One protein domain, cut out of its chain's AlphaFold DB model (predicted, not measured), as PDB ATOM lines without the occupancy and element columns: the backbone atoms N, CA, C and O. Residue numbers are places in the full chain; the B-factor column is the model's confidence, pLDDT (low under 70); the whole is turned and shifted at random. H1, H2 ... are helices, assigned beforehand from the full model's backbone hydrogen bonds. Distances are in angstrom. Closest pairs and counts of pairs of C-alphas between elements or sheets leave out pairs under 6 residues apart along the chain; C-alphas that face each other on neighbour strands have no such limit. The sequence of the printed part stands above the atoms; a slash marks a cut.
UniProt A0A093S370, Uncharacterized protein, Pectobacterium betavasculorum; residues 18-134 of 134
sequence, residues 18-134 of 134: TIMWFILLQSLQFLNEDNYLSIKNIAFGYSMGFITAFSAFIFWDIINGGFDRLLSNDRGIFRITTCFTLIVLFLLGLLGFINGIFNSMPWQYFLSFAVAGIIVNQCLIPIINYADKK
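What this domain is: This is residues 18 to 134 of the 134 residues of an uncharacterized protein of Pectobacterium betavasculorum (UniProt A0A093S370). Three long helices form an up-and-down bundle nearly in a row, H2 in the middle between H3 and H4, with shorter H1 folded back on H2. The printed part has 117 residues with four named helices, H1 to H4, and is all helix. Spanning 48 by 28 by 24 A, it is only just compact, close to loose, with radius of gyration of the C-alphas 15.9 A.

How they stand to each other: H2, residues 37 to 70, touches H4, residues 107 to 131, at a shallow tilt of 30 degrees, the same way; C-alphas 49 and 113 are closest, 4.1 A. H2 makes hairpins with H3, residues 77 to 102, closest C-alphas 52 and 93, 4.7 A, and H1, residues 18 to 31, closest C-alphas 24 and 43, 5.3 A. Every O i to N i+4 pair is within hydrogen-bond range in H3, 8 of 10 in H1, 26 of 30 in H2, 18 of 21 in H4.

Where its parts are: H2, 38.1 A long, has a kink of 99 degrees near residue 64. H1 begins at (96.669, 112.166, 130.689); H4 ends at (101.425, 100.457, 120.252).

The domain as a whole: The printed part has no cut. Residues 65 to 76 are among those under pLDDT 70.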
ATOM      1  N   THR A  18      95.406 112.392 129.969       86.44
ATOM      2  CA  THR A  18      96.669 112.166 130.689       86.44
ATOM      3  C   THR A  18      97.334 113.490 131.079       86.44
ATOM      4  O   THR A  18      97.782 113.642 132.210       86.44
ATOM      5  N   ILE A  19      97.352 114.482 130.181       89.06
ATOM      6  CA  ILE A  19      97.853 115.835 130.481       89.06
ATOM      7  C   ILE A  19      97.023 116.471 131.600       89.06
ATOM      8  O   ILE A  19      97.579 117.018 132.550       89.06
ATOM      9  N   MET A  20      95.698 116.360 131.521       87.94
ATOM     10  CA  MET A  20      94.782 116.859 132.542       87.94
ATOM     11  C   MET A  20      95.043 116.190 133.896       87.94
ATOM     12  O   MET A  20      95.065 116.881 134.909       87.94
ATOM     13  N   TRP A  21      95.312 114.881 133.925       90.25
ATOM     14  CA  TRP A  21      95.711 114.183 135.147       90.25
ATOM     15  C   TRP A  21      97.005 114.754 135.750       90.25
ATOM     16  O   TRP A  21      97.031 115.062 136.940       90.25
ATOM     17  N   PHE A  22      98.048 114.972 134.939       87.69
ATOM     18  CA  PHE A  22      99.305 115.576 135.405       87.69
ATOM     19  C   PHE A  22      99.114 116.989 135.961       87.69
ATOM     20  O   PHE A  22      99.649 117.305 137.023       87.69
ATOM     21  N   ILE A  23      98.334 117.823 135.268       88.06
ATOM     22  CA  ILE A  23      98.019 119.181 135.723       88.06
ATOM     23  C   ILE A  23      97.290 119.118 137.067       88.06
ATOM     24  O   ILE A  23      97.705 119.774 138.017       88.06
ATOM     25  N   LEU A  24      96.251 118.285 137.180       86.00
ATOM     26  CA  LEU A  24      95.468 118.161 138.410       86.00
ATOM     27  C   LEU A  24      96.306 117.647 139.585       86.00
ATOM     28  O   LEU A  24      96.131 118.141 140.697       86.00
ATOM     29  N   LEU A  25      97.243 116.720 139.357       84.62
ATOM     30  CA  LEU A  25      98.158 116.248 140.399       84.62
ATOM     31  C   LEU A  25      99.041 117.368 140.957       84.62
ATOM     32  O   LEU A  25      99.198 117.462 142.173       84.62
ATOM     33  N   GLN A  26      99.595 118.224 140.096       84.44
ATOM     34  CA  GLN A  26     100.395 119.362 140.555       84.44
ATOM     35  C   GLN A  26      99.523 120.430 141.221       84.44
ATOM     36  O   GLN A  26      99.875 120.958 142.274       84.44
ATOM     37  N   SER A  27      98.344 120.701 140.659       83.25
ATOM     38  CA  SER A  27      97.397 121.660 141.221       83.25
ATOM     39  C   SER A  27      96.835 121.235 142.577       83.25
ATOM     40  O   SER A  27      96.422 122.106 143.329       83.25
ATOM     41  N   LEU A  28      96.814 119.944 142.935       80.12
ATOM     42  CA  LEU A  28      96.294 119.492 144.236       80.12
ATOM     43  C   LEU A  28      97.052 120.092 145.430       80.12
ATOM     44  O   LEU A  28      96.439 120.301 146.476       80.12
ATOM     45  N   GLN A  29      98.350 120.379 145.284       75.88
ATOM     46  CA  GLN A  29      99.134 121.043 146.331       75.88
ATOM     47  C   GLN A  29      98.666 122.489 146.525       75.88
ATOM     48  O   GLN A  29      98.317 122.865 147.637       75.88
ATOM     49  N   PHE A  30      98.528 123.243 145.433       76.88
ATOM     50  CA  PHE A  30      98.033 124.624 145.448       76.88
ATOM     51  C   PHE A  30      96.560 124.728 145.886       76.88
ATOM     52  O   PHE A  30      96.188 125.569 146.694       76.88
ATOM     53  N   LEU A  31      95.697 123.820 145.419       73.62
ATOM     54  CA  LEU A  31      94.265 123.806 145.746       73.62
ATOM     55  C   LEU A  31      93.976 123.476 147.217       73.62
ATOM     56  O   LEU A  31      92.865 123.725 147.690       73.62
ATOM     57  N   ASN A  32      94.937 122.888 147.932       69.75
ATOM     58  CA  ASN A  32      94.817 122.672 149.370       69.75
ATOM     59  C   ASN A  32      94.978 123.966 150.178       69.75
ATOM     60  O   ASN A  32      94.498 124.003 151.308       69.75
ATOM     61  N   GLU A  33      95.602 125.001 149.615       72.69
ATOM     62  CA  GLU A  33      95.885 126.266 150.303       72.69
ATOM     63  C   GLU A  33      94.725 127.270 150.153       72.69
ATOM     64  O   GLU A  33      94.352 127.928 151.122       72.69
ATOM     65  N   ASP A  34      94.062 127.304 148.992       64.88
ATOM     66  CA  ASP A  34      93.093 128.359 148.638       64.88
ATOM     67  C   ASP A  34      91.605 128.033 148.913       64.88
ATOM     68  O   ASP A  34      90.697 128.704 148.423       64.88
ATOM     69  N   ASN A  35      91.302 127.002 149.709       69.75
ATOM     70  CA  ASN A  35      89.935 126.657 150.147       69.75
ATOM     71  C   ASN A  35      88.905 126.354 149.019       69.75
ATOM     72  O   ASN A  35      87.698 126.270 149.272       69.75
ATOM     73  N   TYR A  36      89.345 126.124 147.774       77.44
ATOM     74  CA  TYR A  36      88.477 125.765 146.640       77.44
ATOM     75  C   TYR A  36      87.976 124.311 146.718       77.44
ATOM     76  O   TYR A  36      88.410 123.426 145.971       77.44
ATOM     77  N   LEU A  37      87.008 124.060 147.604       79.12
ATOM     78  CA  LEU A  37      86.509 122.720 147.936       79.12
ATOM     79  C   LEU A  37      86.029 121.921 146.707       79.12
ATOM     80  O   LEU A  37      86.377 120.754 146.541       79.12
ATOM     81  N   SER A  38      85.253 122.540 145.814       79.25
ATOM     82  CA  SER A  38      84.664 121.854 144.652       79.25
ATOM     83  C   SER A  38      85.707 121.421 143.620       79.25
ATOM     84  O   SER A  38      85.652 120.296 143.125       79.25
ATOM     85  N   ILE A  39      86.674 122.289 143.314       83.25
ATOM     86  CA  ILE A  39      87.735 122.005 142.334       83.25
ATOM     87  C   ILE A  39      88.678 120.941 142.891       83.25
ATOM     88  O   ILE A  39      89.045 120.009 142.178       83.25
ATOM     89  N   LYS A  40      88.989 121.013 144.189       84.50
ATOM     90  CA  LYS A  40      89.748 119.979 144.896       84.50
ATOM     91  C   LYS A  40      89.078 118.607 144.793       84.50
ATOM     92  O   LYS A  40      89.747 117.629 144.472       84.50
ATOM     93  N   ASN A  41      87.762 118.530 144.994       84.50
ATOM     94  CA  ASN A  41      87.028 117.265 144.897       84.50
ATOM     95  C   ASN A  41      87.018 116.695 143.469       84.50
ATOM     96  O   ASN A  41      87.130 115.482 143.301       84.50
ATOM     97  N   ILE A  42      86.952 117.556 142.448       87.25
ATOM     98  CA  ILE A  42      87.093 117.154 141.038       87.25
ATOM     99  C   ILE A  42      88.507 116.638 140.760       87.25
ATOM    100  O   ILE A  42      88.672 115.574 140.169       87.25
ATOM    101  N   ALA A  43      89.533 117.370 141.194       87.50
ATOM    102  CA  ALA A  43      90.928 116.997 140.989       87.50
ATOM    103  C   ALA A  43      91.256 115.656 141.662       87.50
ATOM    104  O   ALA A  43      91.895 114.788 141.062       87.50
ATOM    105  N   PHE A  44      90.756 115.466 142.885       86.81
ATOM    106  CA  PHE A  44      90.933 114.243 143.654       86.81
ATOM    107  C   PHE A  44      90.175 113.065 143.029       86.81
ATOM    108  O   PHE A  44      90.759 112.000 142.834       86.81
ATOM    109  N   GLY A  45      88.909 113.260 142.645       86.81
ATOM    110  CA  GLY A  45      88.101 112.233 141.981       86.81
ATOM    111  C   GLY A  45      88.694 111.791 140.655       86.81
ATOM    112  O   GLY A  45      88.887 110.594 140.442       86.81
ATOM    113  N   TYR A  46      89.089 112.744 139.810       90.56
ATOM    114  CA  TYR A  46      89.739 112.450 138.538       90.56
ATOM    115  C   TYR A  46      91.042 111.669 138.725       90.56
ATOM    116  O   TYR A  46      91.248 110.641 138.083       90.56
ATOM    117  N   SER A  47      91.903 112.115 139.643       90.00
ATOM    118  CA  SER A  47      93.195 111.471 139.900       90.00
ATOM    119  C   SER A  47      93.034 110.054 140.433       90.00
ATOM    120  O   SER A  47      93.677 109.133 139.932       90.00
ATOM    121  N   MET A  48      92.130 109.859 141.396       89.31
ATOM    122  CA  MET A  48      91.840 108.536 141.942       89.31
ATOM    123  C   MET A  48      91.234 107.614 140.884       89.31
ATOM    124  O   MET A  48      91.671 106.472 140.760       89.31
ATOM    125  N   GLY A  49      90.291 108.098 140.072       88.56
ATOM    126  CA  GLY A  49      89.686 107.312 138.993       88.56
ATOM    127  C   GLY A  49      90.699 106.897 137.930       88.56
ATOM    128  O   GLY A  49      90.711 105.739 137.510       88.56
ATOM    129  N   PHE A  50      91.600 107.809 137.554       89.62
ATOM    130  CA  PHE A  50      92.661 107.538 136.588       89.62
ATOM    131  C   PHE A  50      93.617 106.459 137.107       89.62
ATOM    132  O   PHE A  50      93.831 105.453 136.432       89.62
ATOM    133  N   ILE A  51      94.134 106.623 138.333       88.75
ATOM    134  CA  ILE A  51      95.051 105.663 138.966       88.75
ATOM    135  C   ILE A  51      94.376 104.301 139.125       88.75
ATOM    136  O   ILE A  51      94.975 103.284 138.781       88.75
ATOM    137  N   THR A  52      93.126 104.266 139.593       90.44
ATOM    138  CA  THR A  52      92.381 103.014 139.802       90.44
ATOM    139  C   THR A  52      92.190 102.268 138.487       90.44
ATOM    140  O   THR A  52      92.536 101.095 138.391       90.44
ATOM    141  N   ALA A  53      91.678 102.937 137.451       89.62
ATOM    142  CA  ALA A  53      91.412 102.297 136.168       89.62
ATOM    143  C   ALA A  53      92.703 101.855 135.463       89.62
ATOM    144  O   ALA A  53      92.745 100.783 134.862       89.62
ATOM    145  N   PHE A  54      93.763 102.661 135.553       86.88
ATOM    146  CA  PHE A  54      95.042 102.353 134.923       86.88
ATOM    147  C   PHE A  54      95.767 101.203 135.628       86.88
ATOM    148  O   PHE A  54      96.195 100.255 134.972       86.88
ATOM    149  N   SER A  55      95.849 101.238 136.962       86.62
ATOM    150  CA  SER A  55      96.437 100.148 137.750       86.62
ATOM    151  C   SER A  55      95.660  98.842 137.582       86.62
ATOM    152  O   SER A  55      96.284  97.803 137.383       86.62
ATOM    153  N   ALA A  56      94.322  98.895 137.561       86.44
ATOM    154  CA  ALA A  56      93.473  97.738 137.286       86.44
ATOM    155  C   ALA A  56      93.770  97.122 135.917       86.44
ATOM    156  O   ALA A  56      93.893  95.906 135.806       86.44
ATOM    157  N   PHE A  57      93.901  97.955 134.880       86.12
ATOM    158  CA  PHE A  57      94.225  97.486 133.539       86.12
ATOM    159  C   PHE A  57      95.588  96.796 133.490       86.12
ATOM    160  O   PHE A  57      95.664  95.666 133.018       86.12
ATOM    161  N   ILE A  58      96.644  97.440 134.002       81.06
ATOM    162  CA  ILE A  58      97.991  96.852 133.987       81.06
ATOM    163  C   ILE A  58      98.008  95.552 134.790       81.06
ATOM    164  O   ILE A  58      98.561  94.558 134.332       81.06
ATOM    165  N   PHE A  59      97.375  95.534 135.963       81.81
ATOM    166  CA  PHE A  59      97.252  94.334 136.784       81.81
ATOM    167  C   PHE A  59      96.523  93.200 136.048       81.81
ATOM    168  O   PHE A  59      96.969  92.053 136.068       81.81
ATOM    169  N   TRP A  60      95.425  93.516 135.359       81.31
ATOM    170  CA  TRP A  60      94.676  92.545 134.568       81.31
ATOM    171  C   TRP A  60      95.490  92.010 133.385       81.31
ATOM    172  O   TRP A  60      95.475  90.809 133.120       81.31
ATOM    173  N   ASP A  61      96.227  92.873 132.688       79.00
ATOM    174  CA  ASP A  61      97.102  92.475 131.583       79.00
ATOM    175  C   ASP A  61      98.235  91.553 132.067       79.00
ATOM    176  O   ASP A  61      98.491  90.493 131.493       79.00
ATOM    177  N   ILE A  62      98.818  91.885 133.220       77.06
ATOM    178  CA  ILE A  62      99.787  91.070 133.956       77.06
ATOM    179  C   ILE A  62      99.249  89.660 134.247       77.06
ATOM    180  O   ILE A  62      99.943  88.677 133.970       77.06
ATOM    181  N   ILE A  63      98.034  89.541 134.795       76.31
ATOM    182  CA  ILE A  63      97.416  88.241 135.115       76.31
ATOM    183  C   ILE A  63      97.214  87.402 133.850       76.31
ATOM    184  O   ILE A  63      97.432  86.193 133.877       76.31
ATOM    185  N   ASN A  64      96.845  88.035 132.736       78.94
ATOM    186  CA  ASN A  64      96.592  87.353 131.466       78.94
ATOM    187  C   ASN A  64      97.863  87.027 130.661       78.94
ATOM    188  O   ASN A  64      97.769  86.610 129.507       78.94
ATOM    189  N   GLY A  65      99.050  87.186 131.253       67.94
ATOM    190  CA  GLY A  65     100.315  86.817 130.617       67.94
ATOM    191  C   GLY A  65     100.978  87.935 129.808       67.94
ATOM    192  O   GLY A  65     101.978  87.674 129.148       67.94
ATOM    193  N   GLY A  66     100.505  89.184 129.903       67.56
ATOM    194  CA  GLY A  66     101.167  90.371 129.334       67.56
ATOM    195  C   GLY A  66     102.489  90.748 130.022       67.56
ATOM    196  O   GLY A  66     103.186  91.668 129.598       67.56
ATOM    197  N   PHE A  67     102.878  90.007 131.065       65.75
ATOM    198  CA  PHE A  67     104.090  90.241 131.849       65.75
ATOM    199  C   PHE A  67     105.368  90.312 131.008       65.75
ATOM    200  O   PHE A  67     106.172  91.214 131.219       65.75
ATOM    201  N   ASP A  68     105.523  89.405 130.041       62.84
ATOM    202  CA  ASP A  68     106.721  89.348 129.196       62.84
ATOM    203  C   ASP A  68     106.801  90.529 128.205       62.84
ATOM    204  O   ASP A  68     107.877  90.807 127.677       62.84
ATOM    205  N   ARG A  69     105.684  91.244 127.972       64.69
ATOM    206  CA  ARG A  69     105.625  92.457 127.134       64.69
ATOM    207  C   ARG A  69     105.958  93.722 127.920       64.69
ATOM    208  O   ARG A  69     106.654  94.590 127.407       64.69
ATOM    209  N   LEU A  70     105.472  93.828 129.158       62.75
ATOM    210  CA  LEU A  70     105.638  95.028 129.989       62.75
ATOM    211  C   LEU A  70     106.966  95.065 130.757       62.75
ATOM    212  O   LEU A  70     107.510  96.141 130.992       62.75
ATOM    213  N   LEU A  71     107.481  93.907 131.165       61.66
ATOM    214  CA  LEU A  71     108.700  93.764 131.956       61.66
ATOM    215  C   LEU A  71     109.554  92.690 131.285       61.66
ATOM    216  O   LEU A  71     109.413  91.499 131.558       61.66
ATOM    217  N   SER A  72     110.394  93.119 130.344       54.66
ATOM    218  CA  SER A  72     111.281  92.256 129.559       54.66
ATOM    219  C   SER A  72     112.004  91.233 130.435       54.66
ATOM    220  O   SER A  72     112.767  91.658 131.287       54.66
ATOM    221  N   ASN A  73     111.793  89.929 130.205       56.25
ATOM    222  CA  ASN A  73     112.561  88.740 130.649       56.25
ATOM    223  C   ASN A  73     113.177  88.694 132.077       56.25
ATOM    224  O   ASN A  73     113.878  87.731 132.394       56.25
ATOM    225  N   ASP A  74     112.899  89.658 132.953       58.06
ATOM    226  CA  ASP A  74     113.381  89.740 134.327       58.06
ATOM    227  C   ASP A  74     112.522  88.815 135.185       58.06
ATOM    228  O   ASP A  74     111.513  89.170 135.803       58.06
ATOM    229  N   ARG A  75     112.915  87.543 135.163       58.38
ATOM    230  CA  ARG A  75     112.296  86.460 135.923       58.38
ATOM    231  C   ARG A  75     112.751  86.559 137.376       58.38
ATOM    232  O   ARG A  75     113.696  85.890 137.778       58.38
ATOM    233  N   GLY A  76     112.104  87.399 138.181       68.88
ATOM    234  CA  GLY A  76     112.503  87.520 139.584       68.88
ATOM    235  C   GLY A  76     111.597  88.351 140.483       68.88
ATOM    236  O   GLY A  76     110.428  88.594 140.197       68.88
ATOM    237  N   ILE A  77     112.179  88.793 141.599       72.56
ATOM    238  CA  ILE A  77     111.540  89.571 142.675       72.56
ATOM    239  C   ILE A  77     110.860  90.838 142.134       72.56
ATOM    240  O   ILE A  77     109.783  91.199 142.602       72.56
ATOM    241  N   PHE A  78     111.426  91.449 141.089       70.94
ATOM    242  CA  PHE A  78     110.906  92.666 140.462       70.94
ATOM    243  C   PHE A  78     109.485  92.507 139.884       70.94
ATOM    244  O   PHE A  78     108.664  93.428 139.916       70.94
ATOM    245  N   ARG A  79     109.151  91.299 139.413       70.31
ATOM    246  CA  ARG A  79     107.810  90.937 138.933       70.31
ATOM    247  C   ARG A  79     106.792  90.922 140.075       70.31
ATOM    248  O   ARG A  79     105.685  91.438 139.925       70.31
ATOM    249  N   ILE A  80     107.182  90.378 141.226       75.88
ATOM    250  CA  ILE A  80     106.333  90.305 142.421       75.88
ATOM    251  C   ILE A  80     106.139  91.703 143.015       75.88
ATOM    252  O   ILE A  80     105.006  92.080 143.303       75.88
ATOM    253  N   THR A  81     107.205  92.499 143.137       79.31
ATOM    254  CA  THR A  81     107.122  93.862 143.686       79.31
ATOM    255  C   THR A  81     106.284  94.784 142.808       79.31
ATOM    256  O   THR A  81     105.492  95.564 143.334       79.31
ATOM    257  N   THR A  82     106.384  94.672 141.480       78.94
ATOM    258  CA  THR A  82     105.559  95.479 140.565       78.94
ATOM    259  C   THR A  82     104.088  95.078 140.646       78.94
ATOM    260  O   THR A  82     103.226  95.941 140.794       78.94
ATOM    261  N   CYS A  83     103.787  93.774 140.642       76.81
ATOM    262  CA  CYS A  83     102.417  93.279 140.799       76.81
ATOM    263  C   CYS A  83     101.805  93.712 142.139       76.81
ATOM    264  O   CYS A  83     100.678  94.203 142.189       76.81
ATOM    265  N   PHE A  84     102.578  93.599 143.222       83.00
ATOM    266  CA  PHE A  84     102.165  94.036 144.550       83.00
ATOM    267  C   PHE A  84     101.956  95.555 144.619       83.00
ATOM    268  O   PHE A  84     100.983  96.026 145.197       83.00
ATOM    269  N   THR A  85     102.806  96.353 143.975       85.19
ATOM    270  CA  THR A  85     102.603  97.809 143.926       85.19
ATOM    271  C   THR A  85     101.311  98.156 143.186       85.19
ATOM    272  O   THR A  85     100.526  98.977 143.656       85.19
ATOM    273  N   LEU A  86     101.041  97.492 142.060       83.62
ATOM    274  CA  LEU A  86      99.825  97.711 141.275       83.62
ATOM    275  C   LEU A  86      98.560  97.291 142.025       83.62
ATOM    276  O   LEU A  86      97.574  98.024 141.982       83.62
ATOM    277  N   ILE A  87      98.587  96.163 142.744       85.31
ATOM    278  CA  ILE A  87      97.430  95.732 143.537       85.31
ATOM    279  C   ILE A  87      97.173  96.694 144.698       85.31
ATOM    280  O   ILE A  87      96.025  97.042 144.954       85.31
ATOM    281  N   VAL A  88      98.227  97.193 145.353       87.12
ATOM    282  CA  VAL A  88      98.100  98.200 146.413       87.12
ATOM    283  C   VAL A  88      97.514  99.496 145.855       87.12
ATOM    284  O   VAL A  88      96.576 100.028 146.440       87.12
ATOM    285  N   LEU A  89      97.990  99.979 144.703       87.38
ATOM    286  CA  LEU A  89      97.440 101.175 144.053       87.38
ATOM    287  C   LEU A  89      95.970 100.999 143.662       87.38
ATOM    288  O   LEU A  89      95.164 101.901 143.894       87.38
ATOM    289  N   PHE A  90      95.609  99.836 143.122       85.62
ATOM    290  CA  PHE A  90      94.226  99.514 142.795       85.62
ATOM    291  C   PHE A  90      93.339  99.507 144.046       85.62
ATOM    292  O   PHE A  90      92.276 100.127 144.052       85.62
ATOM    293  N   LEU A  91      93.792  98.861 145.125       88.06
ATOM    294  CA  LEU A  91      93.064  98.807 146.393       88.06
ATOM    295  C   LEU A  91      92.934 100.187 147.039       88.06
ATOM    296  O   LEU A  91      91.854 100.518 147.514       88.06
ATOM    297  N   LEU A  92      93.979 101.018 147.025       87.38
ATOM    298  CA  LEU A  92      93.911 102.402 147.508       87.38
ATOM    299  C   LEU A  92      92.910 103.227 146.697       87.38
ATOM    300  O   LEU A  92      92.103 103.961 147.266       87.38
ATOM    301  N   GLY A  93      92.927 103.069 145.374       84.19
ATOM    302  CA  GLY A  93      91.963 103.663 144.458       84.19
ATOM    303  C   GLY A  93      90.516 103.289 144.784       84.19
ATOM    304  O   GLY A  93      89.648 104.151 144.948       84.19
ATOM    305  N   LEU A  94      90.283 101.990 144.964       85.94
ATOM    306  CA  LEU A  94      88.985 101.409 145.294       85.94
ATOM    307  C   LEU A  94      88.509 101.820 146.694       85.94
ATOM    308  O   LEU A  94      87.348 102.186 146.860       85.94
ATOM    309  N   LEU A  95      89.398 101.836 147.688       86.50
ATOM    310  CA  LEU A  95      89.106 102.358 149.023       86.50
ATOM    311  C   LEU A  95      88.761 103.846 148.974       86.50
ATOM    312  O   LEU A  95      87.830 104.260 149.655       86.50
ATOM    313  N   GLY A  96      89.446 104.641 148.148       81.69
ATOM    314  CA  GLY A  96      89.103 106.045 147.921       81.69
ATOM    315  C   GLY A  96      87.687 106.216 147.371       81.69
ATOM    316  O   GLY A  96      86.935 107.052 147.865       81.69
ATOM    317  N   PHE A  97      87.296 105.369 146.417       83.56
ATOM    318  CA  PHE A  97      85.943 105.357 145.867       83.56
ATOM    319  C   PHE A  97      84.887 104.945 146.906       83.56
ATOM    320  O   PHE A  97      83.892 105.649 147.077       83.56
ATOM    321  N   ILE A  98      85.123 103.852 147.642       85.38
ATOM    322  CA  ILE A  98      84.247 103.386 148.731       85.38
ATOM    323  C   ILE A  98      84.100 104.471 149.798       85.38
ATOM    324  O   ILE A  98      82.989 104.789 150.217       85.38
ATOM    325  N   ASN A  99      85.215 105.070 150.213       82.81
ATOM    326  CA  ASN A  99      85.225 106.162 151.170       82.81
ATOM    327  C   ASN A  99      84.400 107.348 150.657       82.81
ATOM    328  O   ASN A  99      83.607 107.907 151.405       82.81
ATOM    329  N   GLY A 100      84.517 107.678 149.368       79.94
ATOM    330  CA  GLY A 100      83.669 108.676 148.726       79.94
ATOM    331  C   GLY A 100      82.179 108.380 148.912       79.94
ATOM    332  O   GLY A 100      81.432 109.279 149.299       79.94
ATOM    333  N   ILE A 101      81.755 107.127 148.684       82.88
ATOM    334  CA  ILE A 101      80.354 106.686 148.828       82.88
ATOM    335  C   ILE A 101      79.862 106.858 150.268       82.88
ATOM    336  O   ILE A 101      78.791 107.422 150.480       82.88
ATOM    337  N   PHE A 102      80.629 106.393 151.257       83.81
ATOM    338  CA  PHE A 102      80.179 106.371 152.652       83.81
ATOM    339  C   PHE A 102      80.337 107.711 153.385       83.81
ATOM    340  O   PHE A 102      79.496 108.043 154.215       83.81
ATOM    341  N   ASN A 103      81.353 108.516 153.061       78.69
ATOM    342  CA  ASN A 103      81.581 109.829 153.682       78.69
ATOM    343  C   ASN A 103      80.866 110.987 152.964       78.69
ATOM    344  O   ASN A 103      81.216 112.149 153.167       78.69
ATOM    345  N   SER A 104      79.848 110.692 152.146       73.06
ATOM    346  CA  SER A 104      79.045 111.699 151.434       73.06
ATOM    347  C   SER A 104      79.892 112.679 150.617       73.06
ATOM    348  O   SER A 104      79.625 113.885 150.612       73.06
ATOM    349  N   MET A 105      80.935 112.186 149.932       77.25
ATOM    350  CA  MET A 105      81.686 113.062 149.036       77.25
ATOM    351  C   MET A 105      80.742 113.671 147.990       77.25
ATOM    352  O   MET A 105      79.806 113.015 147.523       77.25
ATOM    353  N   PRO A 106      80.972 114.937 147.612       85.38
ATOM    354  CA  PRO A 106      80.087 115.628 146.693       85.38
ATOM    355  C   PRO A 106      80.104 114.952 145.318       85.38
ATOM    356  O   PRO A 106      81.123 114.415 144.882       85.38
ATOM    357  N   TRP A 107      78.970 114.985 144.614       85.44
ATOM    358  CA  TRP A 107      78.751 114.241 143.365       85.44
ATOM    359  C   TRP A 107      79.804 114.518 142.273       85.44
ATOM    360  O   TRP A 107      80.084 113.654 141.439       85.44
ATOM    361  N   GLN A 108      80.441 115.692 142.312       88.50
ATOM    362  CA  GLN A 108      81.551 116.089 141.445       88.50
ATOM    363  C   GLN A 108      82.752 115.129 141.536       88.50
ATOM    364  O   GLN A 108      83.431 114.890 140.533       88.50
ATOM    365  N   TYR A 109      83.004 114.548 142.714       87.44
ATOM    366  CA  TYR A 109      84.035 113.527 142.912       87.44
ATOM    367  C   TYR A 109      83.728 112.268 142.089       87.44
ATOM    368  O   TYR A 109      84.563 111.818 141.310       87.44
ATOM    369  N   PHE A 110      82.508 111.733 142.186       88.19
ATOM    370  CA  PHE A 110      82.135 110.516 141.455       88.19
ATOM    371  C   PHE A 110      82.093 110.730 139.948       88.19
ATOM    372  O   PHE A 110      82.522 109.854 139.196       88.19
ATOM    373  N   LEU A 111      81.609 111.894 139.498       89.56
ATOM    374  CA  LEU A 111      81.588 112.212 138.074       89.56
ATOM    375  C   LEU A 111      83.013 112.240 137.512       89.56
ATOM    376  O   LEU A 111      83.295 111.594 136.506       89.56
ATOM    377  N   SER A 112      83.919 112.961 138.173       89.94
ATOM    378  CA  SER A 112      85.313 113.061 137.732       89.94
ATOM    379  C   SER A 112      86.043 111.715 137.793       89.94
ATOM    380  O   SER A 112      86.762 111.380 136.851       89.94
ATOM    381  N   PHE A 113      85.779 110.902 138.821       89.75
ATOM    382  CA  PHE A 113      86.267 109.525 138.928       89.75
ATOM    383  C   PHE A 113      85.807 108.657 137.749       89.75
ATOM    384  O   PHE A 113      86.622 107.998 137.098       89.75
ATOM    385  N   ALA A 114      84.511 108.685 137.427       89.94
ATOM    386  CA  ALA A 114      83.948 107.914 136.324       89.94
ATOM    387  C   ALA A 114      84.495 108.373 134.964       89.94
ATOM    388  O   ALA A 114      84.862 107.539 134.137       89.94
ATOM    389  N   VAL A 115      84.607 109.687 134.739       91.38
ATOM    390  CA  VAL A 115      85.170 110.252 133.501       91.38
ATOM    391  C   VAL A 115      86.619 109.809 133.310       91.38
ATOM    392  O   VAL A 115      86.977 109.371 132.216       91.38
ATOM    393  N   ALA A 116      87.442 109.859 134.359       90.00
ATOM    394  CA  ALA A 116      88.816 109.369 134.298       90.00
ATOM    395  C   ALA A 116      88.869 107.877 133.934       90.00
ATOM    396  O   ALA A 116      89.610 107.484 133.031       90.00
ATOM    397  N   GLY A 117      88.018 107.057 134.558       88.25
ATOM    398  CA  GLY A 117      87.903 105.636 134.235       88.25
ATOM    399  C   GLY A 117      87.484 105.373 132.784       88.25
ATOM    400  O   GLY A 117      88.062 104.511 132.120       88.25
ATOM    401  N   ILE A 118      86.535 106.150 132.250       89.44
ATOM    402  CA  ILE A 118      86.105 106.061 130.845       89.44
ATOM    403  C   ILE A 118      87.257 106.416 129.905       89.44
ATOM    404  O   ILE A 118      87.481 105.702 128.928       89.44
ATOM    405  N   ILE A 119      88.002 107.489 130.187       89.31
ATOM    406  CA  ILE A 119      89.145 107.908 129.364       89.31
ATOM    407  C   ILE A 119      90.203 106.805 129.323       89.31
ATOM    408  O   ILE A 119      90.655 106.431 128.236       89.31
ATOM    409  N   VAL A 120      90.555 106.232 130.477       88.25
ATOM    410  CA  VAL A 120      91.520 105.130 130.537       88.25
ATOM    411  C   VAL A 120      91.004 103.927 129.743       88.25
ATOM    412  O   VAL A 120      91.681 103.459 128.828       88.25
ATOM    413  N   ASN A 121      89.779 103.473 130.012       87.62
ATOM    414  CA  ASN A 121      89.265 102.239 129.426       87.62
ATOM    415  C   ASN A 121      88.981 102.343 127.914       87.62
ATOM    416  O   ASN A 121      89.298 101.446 127.136       87.62
ATOM    417  N   GLN A 122      88.392 103.453 127.466       85.62
ATOM    418  CA  GLN A 122      87.919 103.611 126.085       85.62
ATOM    419  C   GLN A 122      88.946 104.237 125.138       85.62
ATOM    420  O   GLN A 122      88.821 104.071 123.912       85.62
ATOM    421  N   CYS A 123      89.924 104.970 125.680       84.62
ATOM    422  CA  CYS A 123      90.911 105.711 124.895       84.62
ATOM    423  C   CYS A 123      92.328 105.187 125.131       84.62
ATOM    424  O   CYS A 123      92.970 104.773 124.167       84.62
ATOM    425  N   LEU A 124      92.792 105.151 126.383       82.38
ATOM    426  CA  LEU A 124      94.183 104.819 126.708       82.38
ATOM    427  C   LEU A 124      94.513 103.342 126.428       82.38
ATOM    428  O   LEU A 124      95.468 103.053 125.710       82.38
ATOM    429  N   ILE A 125      93.681 102.411 126.906       84.12
ATOM    430  CA  ILE A 125      93.889 100.963 126.729       84.12
ATOM    431  C   ILE A 125      93.987 100.558 125.244       84.12
ATOM    432  O   ILE A 125      94.953  99.887 124.872       84.12
ATOM    433  N   PRO A 126      93.063 100.965 124.345       81.12
ATOM    434  CA  PRO A 126      93.180 100.634 122.924       81.12
ATOM    435  C   PRO A 126      94.458 101.156 122.261       81.12
ATOM    436  O   PRO A 126      94.951 100.530 121.325       81.12
ATOM    437  N   ILE A 127      94.982 102.298 122.717       82.06
ATOM    438  CA  ILE A 127      96.221 102.877 122.184       82.06
ATOM    439  C   ILE A 127      97.423 102.065 122.648       82.06
ATOM    440  O   ILE A 127      98.258 101.734 121.813       82.06
ATOM    441  N   ILE A 128      97.481 101.703 123.934       79.69
ATOM    442  CA  ILE A 128      98.544 100.851 124.483       79.69
ATOM    443  C   ILE A 128      98.579  99.521 123.728       79.69
ATOM    444  O   ILE A 128      99.610  99.149 123.177       79.69
ATOM    445  N   ASN A 129      97.425  98.868 123.578       79.38
ATOM    446  CA  ASN A 129      97.318  97.595 122.860       79.38
ATOM    447  C   ASN A 129      97.697  97.694 121.371       79.38
ATOM    448  O   ASN A 129      98.128  96.703 120.781       79.38
ATOM    449  N   TYR A 130      97.497  98.858 120.742       78.25
ATOM    450  CA  TYR A 130      97.931  99.106 119.367       78.25
ATOM    451  C   TYR A 130      99.439  99.359 119.276       78.25
ATOM    452  O   TYR A 130     100.080  98.826 118.374       78.25
ATOM    453  N   ALA A 131      99.998 100.148 120.198       74.44
ATOM    454  CA  ALA A 131     101.425 100.457 120.252       74.44
ATOM    455  C   ALA A 131     102.267  99.205 120.520       74.44
ATOM    456  O   ALA A 131     103.282  99.006 119.873       74.44
ATOM    457  N   ASP A 132     101.797  98.335 121.408       64.81
ATOM    458  CA  ASP A 132     102.488  97.115 121.825       64.81
ATOM    459  C   ASP A 132     102.504  96.024 120.728       64.81
ATOM    460  O   ASP A 132     103.316  95.102 120.739       64.81
ATOM    461  N   LYS A 133     101.587  96.078 119.752       64.12
ATOM    462  CA  LYS A 133     101.546  95.123 118.621       64.12
ATOM    463  C   LYS A 133     102.379  95.543 117.411       64.12
ATOM    464  O   LYS A 133     102.371  94.817 116.416       64.12
ATOM    465  N   LYS A 134     103.011  96.710 117.461       50.09
ATOM    466  CA  LYS A 134     103.796  97.275 116.367       50.09
ATOM    467  C   LYS A 134     105.281  97.144 116.668       50.09
ATOM    468  O   LYS A 134     106.018  96.879 115.698       50.09
TER     469      LYS A 134